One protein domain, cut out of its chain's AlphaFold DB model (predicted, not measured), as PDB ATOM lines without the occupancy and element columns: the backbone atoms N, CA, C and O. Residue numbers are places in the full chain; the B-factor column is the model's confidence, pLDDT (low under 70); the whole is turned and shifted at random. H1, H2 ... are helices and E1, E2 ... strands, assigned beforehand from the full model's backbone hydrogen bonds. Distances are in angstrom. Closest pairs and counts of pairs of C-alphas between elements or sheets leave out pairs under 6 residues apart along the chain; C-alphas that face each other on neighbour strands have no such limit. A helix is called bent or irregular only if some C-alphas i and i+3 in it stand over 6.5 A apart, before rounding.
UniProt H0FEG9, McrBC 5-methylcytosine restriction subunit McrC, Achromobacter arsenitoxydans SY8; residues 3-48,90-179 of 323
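AT A GLANCE: This is residues 3 to 48 and 90 to 179 of the 323 residues of the protein "McrBC 5-methylcytosine restriction subunit McrC" of Achromobacter arsenitoxydans SY8 (UniProt H0FEG9). Four helices, H1, H2, H3 and H5, make an up-and-down bundle, with H1 and H2 between H3 and H5. On the side of H5 away from H3, a ribbon of two strands, E1 and E2, one near each end of the printed part, packs on H5; short H4 packs on H5 too, and short H6 touches no helix. The printed part has 136 residues with six named helices and two strands, in the order E1 H1 H2 H3 H4 H5 H6 E2; the sheet, E1 - E2, is antiparallel, and the class is mostly helix. The whole is compact, with a radius of gyration of the C-alphas of 14.3 A, and spans 40 by 32 by 29 A.

HOW THE PARTS SIT: Start at E1, residues 10 to 17, which bends by 72 degrees at residue 14 and is the antiparallel neighbour of E2, residues 172 to 178; N 16 and O 173 are 3.1 A apart and N 175 and O 14 3.3 A, within hydrogen-bond range. Go on to H1, residues 23 to 42, which touches H3, residues 110 to 122, the same way at a shallow tilt of 31 degrees; their closest C-alphas, of Leu 38 and Ala 119, are 5.5 A apart. H2, residues 91 to 106, forms a helical hairpin with H3, and the closest C-alphas, of Leu 100 and His 120, are 6.6 A apart. H5, residues 146 to 161, touches H2 the same way at a steep tilt of 40 degrees, the C-alphas of Ala 99 and Cys 155 coming closest at 5.2 A. With residues 147 to 154 alone H5 touches H1, opposite ways, closest at C-alphas 36 and 151, 5.8 A apart. H3 and H5 are apart. H4, residues 133 to 137, touches H5, closest at the C-alphas of Ala 133 and Glu 156, 4.3 A apart. Every O i to N i+4 pair is within hydrogen-bond range in H3 and H4, against 15 of 16 in H1, 9 of 12 in H2, 10 of 12 in H5 and 0 of 1 in H6, residues 164 to 168, where 2 of 2 O i to N i+3 pairs are.

IN THESE COORDINATES: Find C-alpha 10 at (36.419, -49.207, 38.589), where E1 begins; it runs 18.8 A. Find C-alpha 23 at (41.882, -32.798, 47.624); from there H1 runs 28.9 A. H2 is 23.8 A long and H3 18.8 A. H4 is 6.1 A, H5 23.7 A and H6 7.2 A. H2 and H5 are irregular: C-alphas 102 and 105, and C-alphas 147 and 150, are each 7.4 A apart. E2, 18.3 A, ends at C-alpha 178, (32.939, -46.744, 42.880).

THE WHOLE: The two C-alphas farthest apart, of Gln 19 and Arg 48, are 41.0 A apart. Residues 49 to 89 are cut out, and C-alphas 48 and 90 are 6.6 A apart across the cut. Of the links printed whole, none is long. The mean pLDDT of the printed part is 78.2, and residues 3 to 25 and 162 to 179 are under 70.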
ATOM      1  N   HIS A   3      41.824 -46.042  51.026       47.28
ATOM      2  CA  HIS A   3      43.204 -46.532  51.178       47.28
ATOM      3  C   HIS A   3      43.278 -48.018  51.613       47.28
ATOM      4  O   HIS A   3      44.295 -48.678  51.415       47.28
ATOM      5  N   GLY A   4      42.217 -48.572  52.218       43.19
ATOM      6  CA  GLY A   4      42.143 -49.988  52.609       43.19
ATOM      7  C   GLY A   4      41.617 -50.917  51.513       43.19
ATOM      8  O   GLY A   4      41.971 -52.088  51.484       43.19
ATOM      9  N   ALA A   5      40.823 -50.399  50.578       44.06
ATOM     10  CA  ALA A   5      40.069 -51.187  49.605       44.06
ATOM     11  C   ALA A   5      40.743 -51.217  48.220       44.06
ATOM     12  O   ALA A   5      40.102 -51.074  47.179       44.06
ATOM     13  N   ARG A   6      42.065 -51.427  48.215       52.53
ATOM     14  CA  ARG A   6      43.011 -51.301  47.082       52.53
ATOM     15  C   ARG A   6      42.746 -52.215  45.860       52.53
ATOM     16  O   ARG A   6      43.619 -52.357  45.009       52.53
ATOM     17  N   ARG A   7      41.584 -52.877  45.771       51.00
ATOM     18  CA  ARG A   7      41.220 -53.873  44.738       51.00
ATOM     19  C   ARG A   7      39.806 -53.715  44.150       51.00
ATOM     20  O   ARG A   7      39.335 -54.626  43.473       51.00
ATOM     21  N   VAL A   8      39.105 -52.606  44.395       52.72
ATOM     22  CA  VAL A   8      37.742 -52.421  43.859       52.72
ATOM     23  C   VAL A   8      37.773 -52.149  42.350       52.72
ATOM     24  O   VAL A   8      38.537 -51.316  41.870       52.72
ATOM     25  N   THR A   9      36.927 -52.861  41.599       48.69
ATOM     26  CA  THR A   9      36.738 -52.668  40.153       48.69
ATOM     27  C   THR A   9      36.159 -51.287  39.874       48.69
ATOM     28  O   THR A   9      35.144 -50.898  40.449       48.69
ATOM     29  N   ILE A  10      36.776 -50.576  38.940       55.00
ATOM     30  CA  ILE A  10      36.419 -49.207  38.589       55.00
ATOM     31  C   ILE A  10      35.576 -49.216  37.322       55.00
ATOM     32  O   ILE A  10      35.910 -49.903  36.355       55.00
ATOM     33  N   LYS A  11      34.488 -48.442  37.315       51.22
ATOM     34  CA  LYS A  11      33.673 -48.230  36.118       51.22
ATOM     35  C   LYS A  11      33.730 -46.766  35.708       51.22
ATOM     36  O   LYS A  11      33.496 -45.871  36.520       51.22
ATOM     37  N   LYS A  12      34.021 -46.541  34.426       48.28
ATOM     38  CA  LYS A  12      33.881 -45.231  33.795       48.28
ATOM     39  C   LYS A  12      32.406 -44.860  33.791       48.28
ATOM     40  O   LYS A  12      31.570 -45.660  33.371       48.28
ATOM     41  N   VAL A  13      32.110 -43.655  34.242       49.72
ATOM     42  CA  VAL A  13      30.805 -43.025  34.056       49.72
ATOM     43  C   VAL A  13      31.026 -41.747  33.269       49.72
ATOM     44  O   VAL A  13      32.170 -41.321  33.109       49.72
ATOM     45  N   GLY A  14      29.960 -41.222  32.665       51.31
ATOM     46  CA  GLY A  14      30.009 -40.010  31.857       51.31
ATOM     47  C   GLY A  14      30.608 -38.813  32.596       51.31
ATOM     48  O   GLY A  14      31.170 -38.906  33.690       51.31
ATOM     49  N   THR A  15      30.514 -37.652  31.982       48.22
ATOM     50  CA  THR A  15      31.081 -36.441  32.554       48.22
ATOM     51  C   THR A  15      30.279 -35.964  33.761       48.22
ATOM     52  O   THR A  15      29.048 -35.993  33.772       48.22
ATOM     53  N   VAL A  16      30.991 -35.593  34.826       47.62
ATOM     54  CA  VAL A  16      30.402 -35.143  36.093       47.62
ATOM     55  C   VAL A  16      30.844 -33.704  36.343       47.62
ATOM     56  O   VAL A  16      31.998 -33.349  36.095       47.62
ATOM     57  N   GLN A  17      29.930 -32.869  36.847       44.72
ATOM     58  CA  GLN A  17      30.258 -31.503  37.254       44.72
ATOM     59  C   GLN A  17      31.280 -31.521  38.400       44.72
ATOM     60  O   GLN A  17      31.079 -32.152  39.437       44.72
ATOM     61  N   GLN A  18      32.384 -30.803  38.218       45.62
ATOM     62  CA  GLN A  18      33.602 -30.905  39.033       45.62
ATOM     63  C   GLN A  18      33.505 -30.288  40.447       45.62
ATOM     64  O   GLN A  18      34.500 -30.242  41.169       45.62
ATOM     65  N   GLN A  19      32.329 -29.831  40.894       36.50
ATOM     66  CA  GLN A  19      32.177 -29.047  42.131       36.50
ATOM     67  C   GLN A  19      32.404 -29.819  43.451       36.50
ATOM     68  O   GLN A  19      32.214 -29.249  44.523       36.50
ATOM     69  N   SER A  20      32.843 -31.084  43.437       41.66
ATOM     70  CA  SER A  20      32.967 -31.868  44.677       41.66
ATOM     71  C   SER A  20      34.135 -32.860  44.748       41.66
ATOM     72  O   SER A  20      34.013 -33.886  45.419       41.66
ATOM     73  N   VAL A  21      35.279 -32.596  44.108       43.03
ATOM     74  CA  VAL A  21      36.492 -33.401  44.364       43.03
ATOM     75  C   VAL A  21      37.304 -32.742  45.477       43.03
ATOM     76  O   VAL A  21      38.047 -31.792  45.249       43.03
ATOM     77  N   GLN A  22      37.156 -33.235  46.707       44.72
ATOM     78  CA  GLN A  22      38.017 -32.803  47.810       44.72
ATOM     79  C   GLN A  22      39.451 -33.316  47.582       44.72
ATOM     80  O   GLN A  22      39.647 -34.478  47.233       44.72
ATOM     81  N   ALA A  23      40.462 -32.472  47.818       47.84
ATOM     82  CA  ALA A  23      41.882 -32.798  47.624       47.84
ATOM     83  C   ALA A  23      42.363 -34.135  48.252       47.84
ATOM     84  O   ALA A  23      43.172 -34.807  47.613       47.84
ATOM     85  N   PRO A  24      41.862 -34.589  49.426       59.19
ATOM     86  CA  PRO A  24      42.232 -35.891  49.991       59.19
ATOM     87  C   PRO A  24      41.785 -37.085  49.140       59.19
ATOM     88  O   PRO A  24      42.411 -38.138  49.170       59.19
ATOM     89  N   LEU A  25      40.703 -36.936  48.373       65.06
ATOM     90  CA  LEU A  25      40.150 -38.003  47.544       65.06
ATOM     91  C   LEU A  25      40.992 -38.229  46.279       65.06
ATOM     92  O   LEU A  25      41.211 -39.368  45.870       65.06
ATOM     93  N   LEU A  26      41.505 -37.142  45.697       72.44
ATOM     94  CA  LEU A  26      42.362 -37.188  44.514       72.44
ATOM     95  C   LEU A  26      43.702 -37.883  44.801       72.44
ATOM     96  O   LEU A  26      44.140 -38.687  43.984       72.44
ATOM     97  N   ASP A  27      44.317 -37.639  45.966       72.25
ATOM     98  CA  ASP A  27      45.574 -38.304  46.356       72.25
ATOM     99  C   ASP A  27      45.403 -39.829  46.434       72.25
ATOM    100  O   ASP A  27      46.245 -40.568  45.934       72.25
ATOM    101  N   ILE A  28      44.265 -40.307  46.954       74.00
ATOM    102  CA  ILE A  28      43.968 -41.745  47.044       74.00
ATOM    103  C   ILE A  28      43.766 -42.368  45.655       74.00
ATOM    104  O   ILE A  28      44.171 -43.505  45.407       74.00
ATOM    105  N   PHE A  29      43.154 -41.638  44.720       77.81
ATOM    106  CA  PHE A  29      43.026 -42.102  43.337       77.81
ATOM    107  C   PHE A  29      44.373 -42.168  42.628       77.81
ATOM    108  O   PHE A  29      44.643 -43.131  41.910       77.81
ATOM    109  N   ILE A  30      45.242 -41.186  42.873       86.06
ATOM    110  CA  ILE A  30      46.611 -41.210  42.364       86.06
ATOM    111  C   ILE A  30      47.364 -42.398  42.964       86.06
ATOM    112  O   ILE A  30      47.963 -43.154  42.209       86.06
ATOM    113  N   GLU A  31      47.273 -42.639  44.274       85.69
ATOM    114  CA  GLU A  31      47.866 -43.816  44.925       85.69
ATOM    115  C   GLU A  31      47.407 -45.124  44.253       85.69
ATOM    116  O   GLU A  31      48.232 -45.966  43.893       85.69
ATOM    117  N   ALA A  32      46.102 -45.285  44.012       82.94
ATOM    118  CA  ALA A  32      45.555 -46.470  43.354       82.94
ATOM    119  C   ALA A  32      46.075 -46.646  41.914       82.94
ATOM    120  O   ALA A  32      46.431 -47.759  41.513       82.94
ATOM    121  N   PHE A  33      46.167 -45.557  41.146       90.69
ATOM    122  CA  PHE A  33      46.809 -45.566  39.832       90.69
ATOM    123  C   PHE A  33      48.281 -45.990  39.920       90.69
ATOM    124  O   PHE A  33      48.709 -46.853  39.151       90.69
ATOM    125  N   LEU A  34      49.047 -45.434  40.862       94.25
ATOM    126  CA  LEU A  34      50.469 -45.735  41.044       94.25
ATOM    127  C   LEU A  34      50.697 -47.214  41.357       94.25
ATOM    128  O   LEU A  34      51.553 -47.847  40.740       94.25
ATOM    129  N   LEU A  35      49.886 -47.796  42.244       89.38
ATOM    130  CA  LEU A  35      49.925 -49.229  42.541       89.38
ATOM    131  C   LEU A  35      49.604 -50.076  41.300       89.38
ATOM    132  O   LEU A  35      50.262 -51.087  41.055       89.38
ATOM    133  N   CYS A  36      48.636 -49.651  40.482       89.38
ATOM    134  CA  CYS A  36      48.315 -50.321  39.223       89.38
ATOM    135  C   CYS A  36      49.488 -50.251  38.226       89.38
ATOM    136  O   CYS A  36      49.849 -51.262  37.622       89.38
ATOM    137  N   ALA A  37      50.128 -49.086  38.091       95.31
ATOM    138  CA  ALA A  37      51.284 -48.882  37.220       95.31
ATOM    139  C   ALA A  37      52.511 -49.696  37.671       95.31
ATOM    140  O   ALA A  37      53.198 -50.283  36.828       95.31
ATOM    141  N   LEU A  38      52.761 -49.771  38.983       95.31
ATOM    142  CA  LEU A  38      53.811 -50.602  39.581       95.31
ATOM    143  C   LEU A  38      53.548 -52.090  39.359       95.31
ATOM    144  O   LEU A  38      54.469 -52.826  39.009       95.31
ATOM    145  N   GLU A  39      52.297 -52.536  39.487       90.62
ATOM    146  CA  GLU A  39      51.927 -53.925  39.211       90.62
ATOM    147  C   GLU A  39      52.198 -54.310  37.751       90.62
ATOM    148  O   GLU A  39      52.725 -55.394  37.489       90.62
ATOM    149  N   GLN A  40      51.905 -53.425  36.790       93.12
ATOM    150  CA  GLN A  40      52.244 -53.678  35.384       93.12
ATOM    151  C   GLN A  40      53.756 -53.735  35.159       93.12
ATOM    152  O   GLN A  40      54.236 -54.635  34.469       93.12
ATOM    153  N   ALA A  41      54.516 -52.831  35.781       94.69
ATOM    154  CA  ALA A  41      55.973 -52.856  35.706       94.69
ATOM    155  C   ALA A  41      56.555 -54.147  36.309       94.69
ATOM    156  O   ALA A  41      57.452 -54.750  35.721       94.69
ATOM    157  N   ARG A  42      56.001 -54.620  37.432       93.88
ATOM    158  CA  ARG A  42      56.395 -55.872  38.097       93.88
ATOM    159  C   ARG A  42      56.160 -57.103  37.219       93.88
ATOM    160  O   ARG A  42      56.954 -58.034  37.251       93.88
ATOM    161  N   ARG A  43      55.100 -57.095  36.406       91.50
ATOM    162  CA  ARG A  43      54.800 -58.147  35.413       91.50
ATOM    163  C   ARG A  43      55.632 -58.044  34.128       91.50
ATOM    164  O   ARG A  43      55.425 -58.844  33.216       91.50
ATOM    165  N   GLY A  44      56.524 -57.061  34.036       93.56
ATOM    166  CA  GLY A  44      57.289 -56.743  32.838       93.56
ATOM    167  C   GLY A  44      56.500 -55.853  31.881       93.56
ATOM    168  O   GLY A  44      55.396 -56.202  31.441       93.56
ATOM    169  N   LEU A  45      57.094 -54.709  31.531       95.31
ATOM    170  CA  LEU A  45      56.518 -53.767  30.576       95.31
ATOM    171  C   LEU A  45      56.267 -54.450  29.228       95.31
ATOM    172  O   LEU A  45      57.039 -55.292  28.778       95.31
ATOM    173  N   LEU A  46      55.156 -54.095  28.585       93.88
ATOM    174  CA  LEU A  46      54.846 -54.555  27.238       93.88
ATOM    175  C   LEU A  46      55.931 -54.055  26.286       93.88
ATOM    176  O   LEU A  46      56.102 -52.845  26.167       93.88
ATOM    177  N   SER A  47      56.612 -54.966  25.600       94.12
ATOM    178  CA  SER A  47      57.515 -54.645  24.495       94.12
ATOM    179  C   SER A  47      56.815 -54.900  23.166       94.12
ATOM    180  O   SER A  47      56.041 -55.852  23.037       94.12
ATOM    181  N   ARG A  48      57.058 -54.039  22.178       91.88
ATOM    182  CA  ARG A  48      56.523 -54.168  20.818       91.88
ATOM    183  C   ARG A  48      57.604 -53.816  19.808       91.88
ATOM    184  O   ARG A  48      58.483 -53.014  20.110       91.88
ATOM    185  N   ASN A  90      56.632 -47.950  23.617       94.56
ATOM    186  CA  ASN A  90      55.426 -47.967  22.792       94.56
ATOM    187  C   ASN A  90      54.297 -47.135  23.410       94.56
ATOM    188  O   ASN A  90      54.340 -46.737  24.576       94.56
ATOM    189  N   VAL A  91      53.244 -46.908  22.624       95.25
ATOM    190  CA  VAL A  91      52.120 -46.028  22.980       95.25
ATOM    191  C   VAL A  91      51.424 -46.397  24.301       95.25
ATOM    192  O   VAL A  91      50.990 -45.508  25.032       95.25
ATOM    193  N   TYR A  92      51.378 -47.682  24.671       96.69
ATOM    194  CA  TYR A  92      50.747 -48.128  25.916       96.69
ATOM    195  C   TYR A  92      51.555 -47.697  27.140       96.69
ATOM    196  O   TYR A  92      51.006 -47.114  28.073       96.69
ATOM    197  N   ASN A  93      52.868 -47.928  27.127       97.38
ATOM    198  CA  ASN A  93      53.733 -47.496  28.225       97.38
ATOM    199  C   ASN A  93      53.890 -45.970  28.247       97.38
ATOM    200  O   ASN A  93      53.922 -45.373  29.324       97.38
ATOM    201  N   ARG A  94      53.921 -45.325  27.072       97.31
ATOM    202  CA  ARG A  94      53.922 -43.861  26.940       97.31
ATOM    203  C   ARG A  94      52.676 -43.229  27.561       97.31
ATOM    204  O   ARG A  94      52.805 -42.207  28.225       97.31
ATOM    205  N   SER A  95      51.509 -43.873  27.446       97.12
ATOM    206  CA  SER A  95      50.264 -43.427  28.099       97.12
ATOM    207  C   SER A  95      50.399 -43.386  29.621       97.12
ATOM    208  O   SER A  95      50.010 -42.408  30.257       97.12
ATOM    209  N   ILE A  96      51.017 -44.418  30.206       97.44
ATOM    210  CA  ILE A  96      51.267 -44.496  31.651       97.44
ATOM    211  C   ILE A  96      52.270 -43.426  32.076       97.44
ATOM    212  O   ILE A  96      52.032 -42.718  33.054       97.44
ATOM    213  N   ARG A  97      53.362 -43.249  31.319       97.62
ATOM    214  CA  ARG A  97      54.348 -42.198  31.602       97.62
ATOM    215  C   ARG A  97      53.745 -40.796  31.496       97.62
ATOM    216  O   ARG A  97      54.026 -39.961  32.350       97.62
ATOM    217  N   ALA A  98      52.887 -40.548  30.509       96.31
ATOM    218  CA  ALA A  98      52.165 -39.286  30.379       96.31
ATOM    219  C   ALA A  98      51.271 -39.025  31.602       96.31
ATOM    220  O   ALA A  98      51.331 -37.941  32.178       96.31
ATOM    221  N   ALA A  99      50.503 -40.025  32.048       95.00
ATOM    222  CA  ALA A  99      49.650 -39.911  33.231       95.00
ATOM    223  C   ALA A  99      50.450 -39.715  34.536       95.00
ATOM    224  O   ALA A  99      50.048 -38.910  35.375       95.00
ATOM    225  N   LEU A 100      51.602 -40.384  34.687       96.06
ATOM    226  CA  LEU A 100      52.526 -40.178  35.812       96.06
ATOM    227  C   LEU A 100      53.009 -38.726  35.877       96.06
ATOM    228  O   LEU A 100      52.946 -38.102  36.933       96.06
ATOM    229  N   VAL A 101      53.461 -38.167  34.754       94.69
ATOM    230  CA  VAL A 101      53.904 -36.765  34.693       94.69
ATOM    231  C   VAL A 101      52.746 -35.813  35.006       94.69
ATOM    232  O   VAL A 101      52.913 -34.856  35.758       94.69
ATOM    233  N   ALA A 102      51.565 -36.100  34.462       90.62
ATOM    234  CA  ALA A 102      50.372 -35.280  34.604       90.62
ATOM    235  C   ALA A 102      49.878 -35.172  36.059       90.62
ATOM    236  O   ALA A 102      49.487 -34.090  36.493       90.62
ATOM    237  N   CYS A 103      49.923 -36.264  36.833       89.62
ATOM    238  CA  CYS A 103      49.362 -36.289  38.185       89.62
ATOM    239  C   CYS A 103      50.305 -35.785  39.290       89.62
ATOM    240  O   CYS A 103      49.852 -35.577  40.416       89.62
ATOM    241  N   PHE A 104      51.593 -35.560  39.001       90.75
ATOM    242  CA  PHE A 104      52.594 -35.240  40.028       90.75
ATOM    243  C   PHE A 104      52.229 -34.010  40.876       90.75
ATOM    244  O   PHE A 104      52.322 -34.050  42.101       90.75
ATOM    245  N   GLY A 105      51.741 -32.934  40.246       85.12
ATOM    246  CA  GLY A 105      51.381 -31.686  40.938       85.12
ATOM    247  C   GLY A 105      50.169 -31.794  41.878       85.12
ATOM    248  O   GLY A 105      49.891 -30.876  42.656       85.12
ATOM    249  N   TRP A 106      49.438 -32.906  41.825       83.00
ATOM    250  CA  TRP A 106      48.251 -33.151  42.642       83.00
ATOM    251  C   TRP A 106      48.530 -33.971  43.894       83.00
ATOM    252  O   TRP A 106      47.675 -34.031  44.772       83.00
ATOM    253  N   ILE A 107      49.716 -34.566  43.989       85.56
ATOM    254  CA  ILE A 107      50.116 -35.363  45.142       85.56
ATOM    255  C   ILE A 107      50.251 -34.446  46.363       85.56
ATOM    256  O   ILE A 107      50.766 -33.324  46.275       85.56
ATOM    257  N   ARG A 108      49.735 -34.903  47.504       80.50
ATOM    258  CA  ARG A 108      49.718 -34.157  48.771       80.50
ATOM    259  C   ARG A 108      50.394 -34.902  49.911       80.50
ATOM    260  O   ARG A 108      50.865 -34.253  50.839       80.50
ATOM    261  N   THR A 109      50.469 -36.231  49.855       82.62
ATOM    262  CA  THR A 109      51.077 -37.030  50.925       82.62
ATOM    263  C   THR A 109      52.478 -37.519  50.555       82.62
ATOM    264  O   THR A 109      52.755 -37.912  49.419       82.62
ATOM    265  N   THR A 110      53.378 -37.561  51.541       86.69
ATOM    266  CA  THR A 110      54.749 -38.072  51.361       86.69
ATOM    267  C   THR A 110      54.764 -39.548  50.957       86.69
ATOM    268  O   THR A 110      55.651 -39.984  50.223       86.69
ATOM    269  N   ALA A 111      53.783 -40.332  51.416       84.00
ATOM    270  CA  ALA A 111      53.644 -41.742  51.054       84.00
ATOM    271  C   ALA A 111      53.344 -41.908  49.554       84.00
ATOM    272  O   ALA A 111      54.075 -42.619  48.861       84.00
ATOM    273  N   THR A 112      52.347 -41.185  49.036       85.19
ATOM    274  CA  THR A 112      52.003 -41.178  47.607       85.19
ATOM    275  C   THR A 112      53.144 -40.612  46.761       85.19
ATOM    276  O   THR A 112      53.440 -41.137  45.690       85.19
ATOM    277  N   GLN A 113      53.872 -39.607  47.258       93.38
ATOM    278  CA  GLN A 113      55.035 -39.061  46.558       93.38
ATOM    279  C   GLN A 113      56.171 -40.088  46.410       93.38
ATOM    280  O   GLN A 113      56.782 -40.181  45.346       93.38
ATOM    281  N   ARG A 114      56.443 -40.896  47.445       94.88
ATOM    282  CA  ARG A 114      57.425 -41.995  47.366       94.88
ATOM    283  C   ARG A 114      57.009 -43.042  46.332       94.88
ATOM    284  O   ARG A 114      57.828 -43.413  45.495       94.88
ATOM    285  N   LEU A 115      55.739 -43.457  46.352       93.44
ATOM    286  CA  LEU A 115      55.179 -44.375  45.353       93.44
ATOM    287  C   LEU A 115      55.290 -43.810  43.936       93.44
ATOM    288  O   LEU A 115      55.579 -44.548  42.996       93.44
ATOM    289  N   TRP A 116      55.098 -42.499  43.777       97.19
ATOM    290  CA  TRP A 116      55.238 -41.841  42.486       97.19
ATOM    291  C   TRP A 116      56.667 -41.924  41.963       97.19
ATOM    292  O   TRP A 116      56.851 -42.307  40.812       97.19
ATOM    293  N   TYR A 117      57.676 -41.627  42.789       97.94
ATOM    294  CA  TYR A 117      59.077 -41.727  42.364       97.94
ATOM    295  C   TYR A 117      59.452 -43.158  41.977       97.94
ATOM    296  O   TYR A 117      60.121 -43.359  40.963       97.94
ATOM    297  N   GLU A 118      58.984 -44.147  42.741       97.50
ATOM    298  CA  GLU A 118      59.186 -45.556  42.412       97.50
ATOM    299  C   GLU A 118      58.554 -45.906  41.060       97.50
ATOM    300  O   GLU A 118      59.231 -46.439  40.176       97.50
ATOM    301  N   ALA A 119      57.276 -45.566  40.865       97.12
ATOM    302  CA  ALA A 119      56.569 -45.821  39.618       97.12
ATOM    303  C   ALA A 119      57.253 -45.103  38.450       97.12
ATOM    304  O   ALA A 119      57.594 -45.739  37.459       97.12
ATOM    305  N   HIS A 120      57.537 -43.810  38.581       97.38
ATOM    306  CA  HIS A 120      58.194 -43.010  37.555       97.38
ATOM    307  C   HIS A 120      59.547 -43.603  37.136       97.38
ATOM    308  O   HIS A 120      59.825 -43.708  35.940       97.38
ATOM    309  N   ALA A 121      60.354 -44.080  38.090       97.25
ATOM    310  CA  ALA A 121      61.624 -44.741  37.798       97.25
ATOM    311  C   ALA A 121      61.451 -46.023  36.961       97.25
ATOM    312  O   ALA A 121      62.226 -46.256  36.033       97.25
ATOM    313  N   ARG A 122      60.406 -46.832  37.211       97.44
ATOM    314  CA  ARG A 122      60.124 -48.049  36.418       97.44
ATOM    315  C   ARG A 122      59.818 -47.760  34.949       97.44
ATOM    316  O   ARG A 122      60.098 -48.604  34.102       97.44
ATOM    317  N   TYR A 123      59.285 -46.580  34.644       97.19
ATOM    318  CA  TYR A 123      59.005 -46.132  33.277       97.19
ATOM    319  C   TYR A 123      60.120 -45.231  32.715       97.19
ATOM    320  O   TYR A 123      59.922 -44.586  31.687       97.19
ATOM    321  N   GLY A 124      61.304 -45.203  33.345       94.44
ATOM    322  CA  GLY A 124      62.436 -44.337  32.990       94.44
ATOM    323  C   GLY A 124      62.935 -44.470  31.543       94.44
ATOM    324  O   GLY A 124      63.306 -43.462  30.945       94.44
ATOM    325  N   ASN A 125      62.830 -45.663  30.950       93.44
ATOM    326  CA  ASN A 125      63.241 -45.952  29.563       93.44
ATOM    327  C   ASN A 125      62.126 -45.748  28.518       93.44
ATOM    328  O   ASN A 125      62.283 -46.122  27.361       93.44
ATOM    329  N   VAL A 126      60.977 -45.208  28.919       96.75
ATOM    330  CA  VAL A 126      59.849 -44.902  28.026       96.75
ATOM    331  C   VAL A 126      59.877 -43.415  27.706       96.75
ATOM    332  O   VAL A 126      60.086 -42.613  28.599       96.75
ATOM    333  N   SER A 127      59.643 -42.988  26.477       94.62
ATOM    334  CA  SER A 127      59.699 -41.566  26.135       94.62
ATOM    335  C   SER A 127      58.582 -40.769  26.821       94.62
ATOM    336  O   SER A 127      57.427 -41.200  26.885       94.62
ATOM    337  N   ALA A 128      58.909 -39.577  27.328       92.81
ATOM    338  CA  ALA A 128      57.911 -38.641  27.844       92.81
ATOM    339  C   ALA A 128      57.241 -37.914  26.671       92.81
ATOM    340  O   ALA A 128      57.860 -37.085  26.010       92.81
ATOM    341  N   VAL A 129      55.971 -38.223  26.419       92.88
ATOM    342  CA  VAL A 129      55.171 -37.607  25.356       92.88
ATOM    343  C   VAL A 129      53.908 -36.985  25.940       92.88
ATOM    344  O   VAL A 129      53.368 -37.471  26.935       92.88
ATOM    345  N   LYS A 130      53.421 -35.905  25.324       89.69
ATOM    346  CA  LYS A 130      52.092 -35.371  25.643       89.69
ATOM    347  C   LYS A 130      51.043 -36.302  25.040       89.69
ATOM    348  O   LYS A 130      51.128 -36.618  23.858       89.69
ATOM    349  N   MET A 131      50.073 -36.717  25.846       91.88
ATOM    350  CA  MET A 131      48.934 -37.522  25.408       91.88
ATOM    351  C   MET A 131      47.657 -36.956  26.015       91.88
ATOM    352  O   MET A 131      47.655 -36.522  27.167       91.88
ATOM    353  N   SER A 132      46.583 -36.955  25.238       90.62
ATOM    354  CA  SER A 132      45.240 -36.640  25.714       90.62
ATOM    355  C   SER A 132      44.531 -37.900  26.217       90.62
ATOM    356  O   SER A 132      44.915 -39.025  25.895       90.62
ATOM    357  N   ALA A 133      43.452 -37.725  26.984       88.38
ATOM    358  CA  ALA A 133      42.582 -38.843  27.354       88.38
ATOM    359  C   ALA A 133      41.989 -39.554  26.126       88.38
ATOM    360  O   ALA A 133      41.788 -40.764  26.153       88.38
ATOM    361  N   GLU A 134      41.731 -38.814  25.044       89.31
ATOM    362  CA  GLU A 134      41.201 -39.367  23.801       89.31
ATOM    363  C   GLU A 134      42.226 -40.259  23.088       89.31
ATOM    364  O   GLU A 134      41.870 -41.342  22.625       89.31
ATOM    365  N   ASP A 135      43.504 -39.861  23.075       92.94
ATOM    366  CA  ASP A 135      44.586 -40.680  22.510       92.94
ATOM    367  C   ASP A 135      44.673 -42.039  23.209       92.94
ATOM    368  O   ASP A 135      44.811 -43.072  22.553       92.94
ATOM    369  N   VAL A 136      44.542 -42.047  24.541       93.94
ATOM    370  CA  VAL A 136      44.549 -43.280  25.340       93.94
ATOM    371  C   VAL A 136      43.283 -44.106  25.102       93.94
ATOM    372  O   VAL A 136      43.372 -45.324  24.943       93.94
ATOM    373  N   ALA A 137      42.113 -43.465  25.017       90.44
ATOM    374  CA  ALA A 137      40.834 -44.144  24.795       90.44
ATOM    375  C   ALA A 137      40.753 -44.855  23.436       90.44
ATOM    376  O   ALA A 137      40.084 -45.881  23.314       90.44
ATOM    377  N   ARG A 138      41.454 -44.339  22.420       93.88
ATOM    378  CA  ARG A 138      41.539 -44.945  21.082       93.88
ATOM    379  C   ARG A 138      42.457 -46.172  21.024       93.88
ATOM    380  O   ARG A 138      42.466 -46.865  20.006       93.88
ATOM    381  N   LEU A 139      43.230 -46.464  22.075       94.00
ATOM    382  CA  LEU A 139      44.157 -47.593  22.062       94.00
ATOM    383  C   LEU A 139      43.423 -48.942  22.048       94.00
ATOM    384  O   LEU A 139      42.572 -49.190  22.907       94.00
ATOM    385  N   PRO A 140      43.795 -49.872  21.146       92.12
ATOM    386  CA  PRO A 140      43.202 -51.204  21.110       92.12
ATOM    387  C   PRO A 140      43.422 -51.982  22.413       92.12
ATOM    388  O   PRO A 140      44.548 -52.094  22.914       92.12
ATOM    389  N   ARG A 141      42.340 -52.569  22.931       90.81
ATOM    390  CA  ARG A 141      42.314 -53.411  24.139       90.81
ATOM    391  C   ARG A 141      42.049 -54.872  23.761       90.81
ATOM    392  O   ARG A 141      41.004 -55.436  24.077       90.81
ATOM    393  N   ASP A 142      42.979 -55.455  23.013       89.69
ATOM    394  CA  ASP A 142      42.900 -56.827  22.513       89.69
ATOM    395  C   ASP A 142      43.415 -57.856  23.541       89.69
ATOM    396  O   ASP A 142      43.780 -57.527  24.671       89.69
ATOM    397  N   ARG A 143      43.473 -59.138  23.156       87.19
ATOM    398  CA  ARG A 143      43.952 -60.231  24.023       87.19
ATOM    399  C   ARG A 143      45.365 -59.992  24.579       87.19
ATOM    400  O   ARG A 143      45.639 -60.395  25.706       87.19
ATOM    401  N   THR A 144      46.247 -59.353  23.814       85.56
ATOM    402  CA  THR A 144      47.646 -59.077  24.186       85.56
ATOM    403  C   THR A 144      47.789 -57.853  25.090       85.56
ATOM    404  O   THR A 144      48.725 -57.781  25.888       85.56
ATOM    405  N   THR A 145      46.844 -56.911  25.024       90.38
ATOM    406  CA  THR A 145      46.853 -55.671  25.818       90.38
ATOM    407  C   THR A 145      45.815 -55.658  26.929       90.38
ATOM    408  O   THR A 145      45.808 -54.740  27.745       90.38
ATOM    409  N   ARG A 146      45.000 -56.711  27.059       88.31
ATOM    410  CA  ARG A 146      43.961 -56.838  28.090       88.31
ATOM    411  C   ARG A 146      44.484 -56.571  29.500       88.31
ATOM    412  O   ARG A 146      43.787 -55.939  30.288       88.31
ATOM    413  N   ARG A 147      45.719 -56.988  29.809       89.44
ATOM    414  CA  ARG A 147      46.347 -56.749  31.123       89.44
ATOM    415  C   ARG A 147      46.555 -55.258  31.448       89.44
ATOM    416  O   ARG A 147      46.632 -54.919  32.622       89.44
ATOM    417  N   TYR A 148      46.602 -54.389  30.434       92.62
ATOM    418  CA  TYR A 148      46.744 -52.935  30.563       92.62
ATOM    419  C   TYR A 148      45.398 -52.204  30.728       92.62
ATOM    420  O   TYR A 148      45.391 -51.006  30.976       92.62
ATOM    421  N   THR A 149      44.254 -52.886  30.611       87.81
ATOM    422  CA  THR A 149      42.922 -52.243  30.608       87.81
ATOM    423  C   THR A 149      42.699 -51.327  31.812       87.81
ATOM    424  O   THR A 149      42.262 -50.186  31.648       87.81
ATOM    425  N   ASP A 150      43.036 -51.803  33.010       85.06
ATOM    426  CA  ASP A 150      42.797 -51.062  34.249       85.06
ATOM    427  C   ASP A 150      43.712 -49.835  34.348       85.06
ATOM    428  O   ASP A 150      43.246 -48.729  34.622       85.06
ATOM    429  N   VAL A 151      45.005 -49.993  34.033       90.50
ATOM    430  CA  VAL A 151      45.960 -48.875  34.079       90.50
ATOM    431  C   VAL A 151      45.667 -47.834  32.996       90.50
ATOM    432  O   VAL A 151      45.777 -46.642  33.260       90.50
ATOM    433  N   LEU A 152      45.223 -48.242  31.802       92.50
ATOM    434  CA  LEU A 152      44.824 -47.309  30.741       92.50
ATOM    435  C   LEU A 152      43.552 -46.548  31.112       92.50
ATOM    436  O   LEU A 152      43.448 -45.363  30.817       92.50
ATOM    437  N   THR A 153      42.617 -47.193  31.811       87.31
ATOM    438  CA  THR A 153      41.414 -46.524  32.326       87.31
ATOM    439  C   THR A 153      41.787 -45.427  33.328       87.31
ATOM    440  O   THR A 153      41.234 -44.330  33.270       87.31
ATOM    441  N   TRP A 154      42.786 -45.671  34.183       89.06
ATOM    442  CA  TRP A 154      43.356 -44.624  35.032       89.06
ATOM    443  C   TRP A 154      44.054 -43.518  34.240       89.06
ATOM    444  O   TRP A 154      43.874 -42.345  34.559       89.06
ATOM    445  N   CYS A 155      44.821 -43.869  33.204       91.94
ATOM    446  CA  CYS A 155      45.495 -42.886  32.355       91.94
ATOM    447  C   CYS A 155      44.484 -41.958  31.669       91.94
ATOM    448  O   CYS A 155      44.660 -40.745  31.706       91.94
ATOM    449  N   GLU A 156      43.403 -42.504  31.105       88.94
ATOM    450  CA  GLU A 156      42.302 -41.717  30.536       88.94
ATOM    451  C   GLU A 156      41.705 -40.750  31.558       88.94
ATOM    452  O   GLU A 156      41.521 -39.571  31.262       88.94
ATOM    453  N   TRP A 157      41.405 -41.246  32.761       84.38
ATOM    454  CA  TRP A 157      40.787 -40.444  33.811       84.38
ATOM    455  C   TRP A 157      41.707 -39.303  34.277       84.38
ATOM    456  O   TRP A 157      41.291 -38.141  34.321       84.38
ATOM    457  N   LEU A 158      42.978 -39.609  34.555       86.50
ATOM    458  CA  LEU A 158      43.967 -38.626  35.003       86.50
ATOM    459  C   LEU A 158      44.247 -37.574  33.927       86.50
ATOM    460  O   LEU A 158      44.196 -36.381  34.214       86.50
ATOM    461  N   LEU A 159      44.484 -37.993  32.681       88.00
ATOM    462  CA  LEU A 159      44.746 -37.069  31.574       88.00
ATOM    463  C   LEU A 159      43.512 -36.228  31.224       88.00
ATOM    464  O   LEU A 159      43.650 -35.064  30.858       88.00
ATOM    465  N   GLY A 160      42.305 -36.780  31.382       80.94
ATOM    466  CA  GLY A 160      41.056 -36.042  31.191       80.94
ATOM    467  C   GLY A 160      40.861 -34.955  32.245       80.94
ATOM    468  O   GLY A 160      40.346 -33.886  31.935       80.94
ATOM    469  N   THR A 161      41.362 -35.189  33.459       72.75
ATOM    470  CA  THR A 161      41.311 -34.227  34.568       72.75
ATOM    471  C   THR A 161      42.313 -33.066  34.393       72.75
ATOM    472  O   THR A 161      42.108 -32.001  34.966       72.75
ATOM    473  N   VAL A 162      43.367 -33.221  33.570       66.50
ATOM    474  CA  VAL A 162      44.336 -32.144  33.224       66.50
ATOM    475  C   VAL A 162      43.902 -31.310  32.003       66.50
ATOM    476  O   VAL A 162      44.521 -30.290  31.703       66.50
ATOM    477  N   SER A 163      42.870 -31.726  31.259       57.16
ATOM    478  CA  SER A 163      42.592 -31.187  29.919       57.16
ATOM    479  C   SER A 163      42.397 -29.653  29.890       57.16
ATOM    480  O   SER A 163      41.592 -29.121  30.660       57.16
ATOM    481  N   PRO A 164      43.031 -28.923  28.941       46.25
ATOM    482  CA  PRO A 164      42.859 -27.476  28.753       46.25
ATOM    483  C   PRO A 164      41.421 -27.021  28.455       46.25
ATOM    484  O   PRO A 164      41.157 -25.821  28.455       46.25
ATOM    485  N   ALA A 165      40.481 -27.943  28.215       45.00
ATOM    486  CA  ALA A 165      39.047 -27.648  28.169       45.00
ATOM    487  C   ALA A 165      38.555 -26.941  29.455       45.00
ATOM    488  O   ALA A 165      37.662 -26.093  29.385       45.00
ATOM    489  N   MET A 166      39.236 -27.170  30.588       39.97
ATOM    490  CA  MET A 166      39.045 -26.426  31.836       39.97
ATOM    491  C   MET A 166      39.350 -24.922  31.718       39.97
ATOM    492  O   MET A 166      38.719 -24.122  32.402       39.97
ATOM    493  N   ALA A 167      40.267 -24.505  30.837       42.09
ATOM    494  CA  ALA A 167      40.593 -23.091  30.619       42.09
ATOM    495  C   ALA A 167      39.572 -22.367  29.717       42.09
ATOM    496  O   ALA A 167      39.554 -21.139  29.677       42.09
ATOM    497  N   LYS A 168      38.716 -23.113  28.999       37.78
ATOM    498  CA  LYS A 168      37.678 -22.587  28.089       37.78
ATOM    499  C   LYS A 168      36.245 -22.730  28.625       37.78
ATOM    500  O   LYS A 168      35.300 -22.544  27.867       37.78
ATOM    501  N   GLY A 169      36.069 -23.046  29.909       38.59
ATOM    502  CA  GLY A 169      34.745 -23.107  30.541       38.59
ATOM    503  C   GLY A 169      33.958 -24.401  30.295       38.59
ATOM    504  O   GLY A 169      32.785 -24.460  30.647       38.59
ATOM    505  N   ILE A 170      34.580 -25.449  29.741       45.31
ATOM    506  CA  ILE A 170      33.989 -26.793  29.710       45.31
ATOM    507  C   ILE A 170      34.342 -27.470  31.042       45.31
ATOM    508  O   ILE A 170      35.441 -27.991  31.228       45.31
ATOM    509  N   THR A 171      33.421 -27.401  32.004       45.72
ATOM    510  CA  THR A 171      33.553 -27.920  33.381       45.72
ATOM    511  C   THR A 171      33.160 -29.391  33.492       45.72
ATOM    512  O   THR A 171      32.348 -29.779  34.335       45.72
ATOM    513  N   GLU A 172      33.694 -30.214  32.606       46.12
ATOM    514  CA  GLU A 172      33.349 -31.624  32.518       46.12
ATOM    515  C   GLU A 172      34.606 -32.465  32.760       46.12
ATOM    516  O   GLU A 172      35.420 -32.687  31.866       46.12
ATOM    517  N   ALA A 173      34.778 -32.907  34.008       48.47
ATOM    518  CA  ALA A 173      35.814 -33.862  34.379       48.47
ATOM    519  C   ALA A 173      35.267 -35.292  34.228       48.47
ATOM    520  O   ALA A 173      34.071 -35.527  34.455       48.47
ATOM    521  N   PRO A 174      36.107 -36.275  33.861       51.22
ATOM    522  CA  PRO A 174      35.670 -37.661  33.815       51.22
ATOM    523  C   PRO A 174      35.223 -38.114  35.217       51.22
ATOM    524  O   PRO A 174      35.963 -37.994  36.195       51.22
ATOM    525  N   GLY A 175      33.995 -38.623  35.330       52.41
ATOM    526  CA  GLY A 175      33.458 -39.148  36.581       52.41
ATOM    527  C   GLY A 175      33.986 -40.547  36.885       52.41
ATOM    528  O   GLY A 175      34.066 -41.401  35.999       52.41
ATOM    529  N   LEU A 176      34.303 -40.805  38.154       56.69
ATOM    530  CA  LEU A 176      34.637 -42.140  38.641       56.69
ATOM    531  C   LEU A 176      33.546 -42.604  39.605       56.69
ATOM    532  O   LEU A 176      33.378 -42.008  40.668       56.69
ATOM    533  N   LEU A 177      32.799 -43.652  39.244       58.00
ATOM    534  CA  LEU A 177      31.892 -44.301  40.188       58.00
ATOM    535  C   LEU A 177      32.563 -45.533  40.783       58.00
ATOM    536  O   LEU A 177      33.018 -46.431  40.071       58.00
ATOM    537  N   PHE A 178      32.569 -45.572  42.110       63.19
ATOM    538  CA  PHE A 178      32.939 -46.744  42.880       63.19
ATOM    539  C   PHE A 178      31.683 -47.471  43.320       63.19
ATOM    540  O   PHE A 178      30.680 -46.856  43.687       63.19
ATOM    541  N   ASP A 179      31.766 -48.795  43.324       69.38
ATOM    542  CA  ASP A 179      30.796 -49.616  44.026       69.38
ATOM    543  C   ASP A 179      31.019 -49.429  45.533       69.38
ATOM    544  O   ASP A 179      31.914 -50.036  46.129       69.38
TER     545      ASP A 179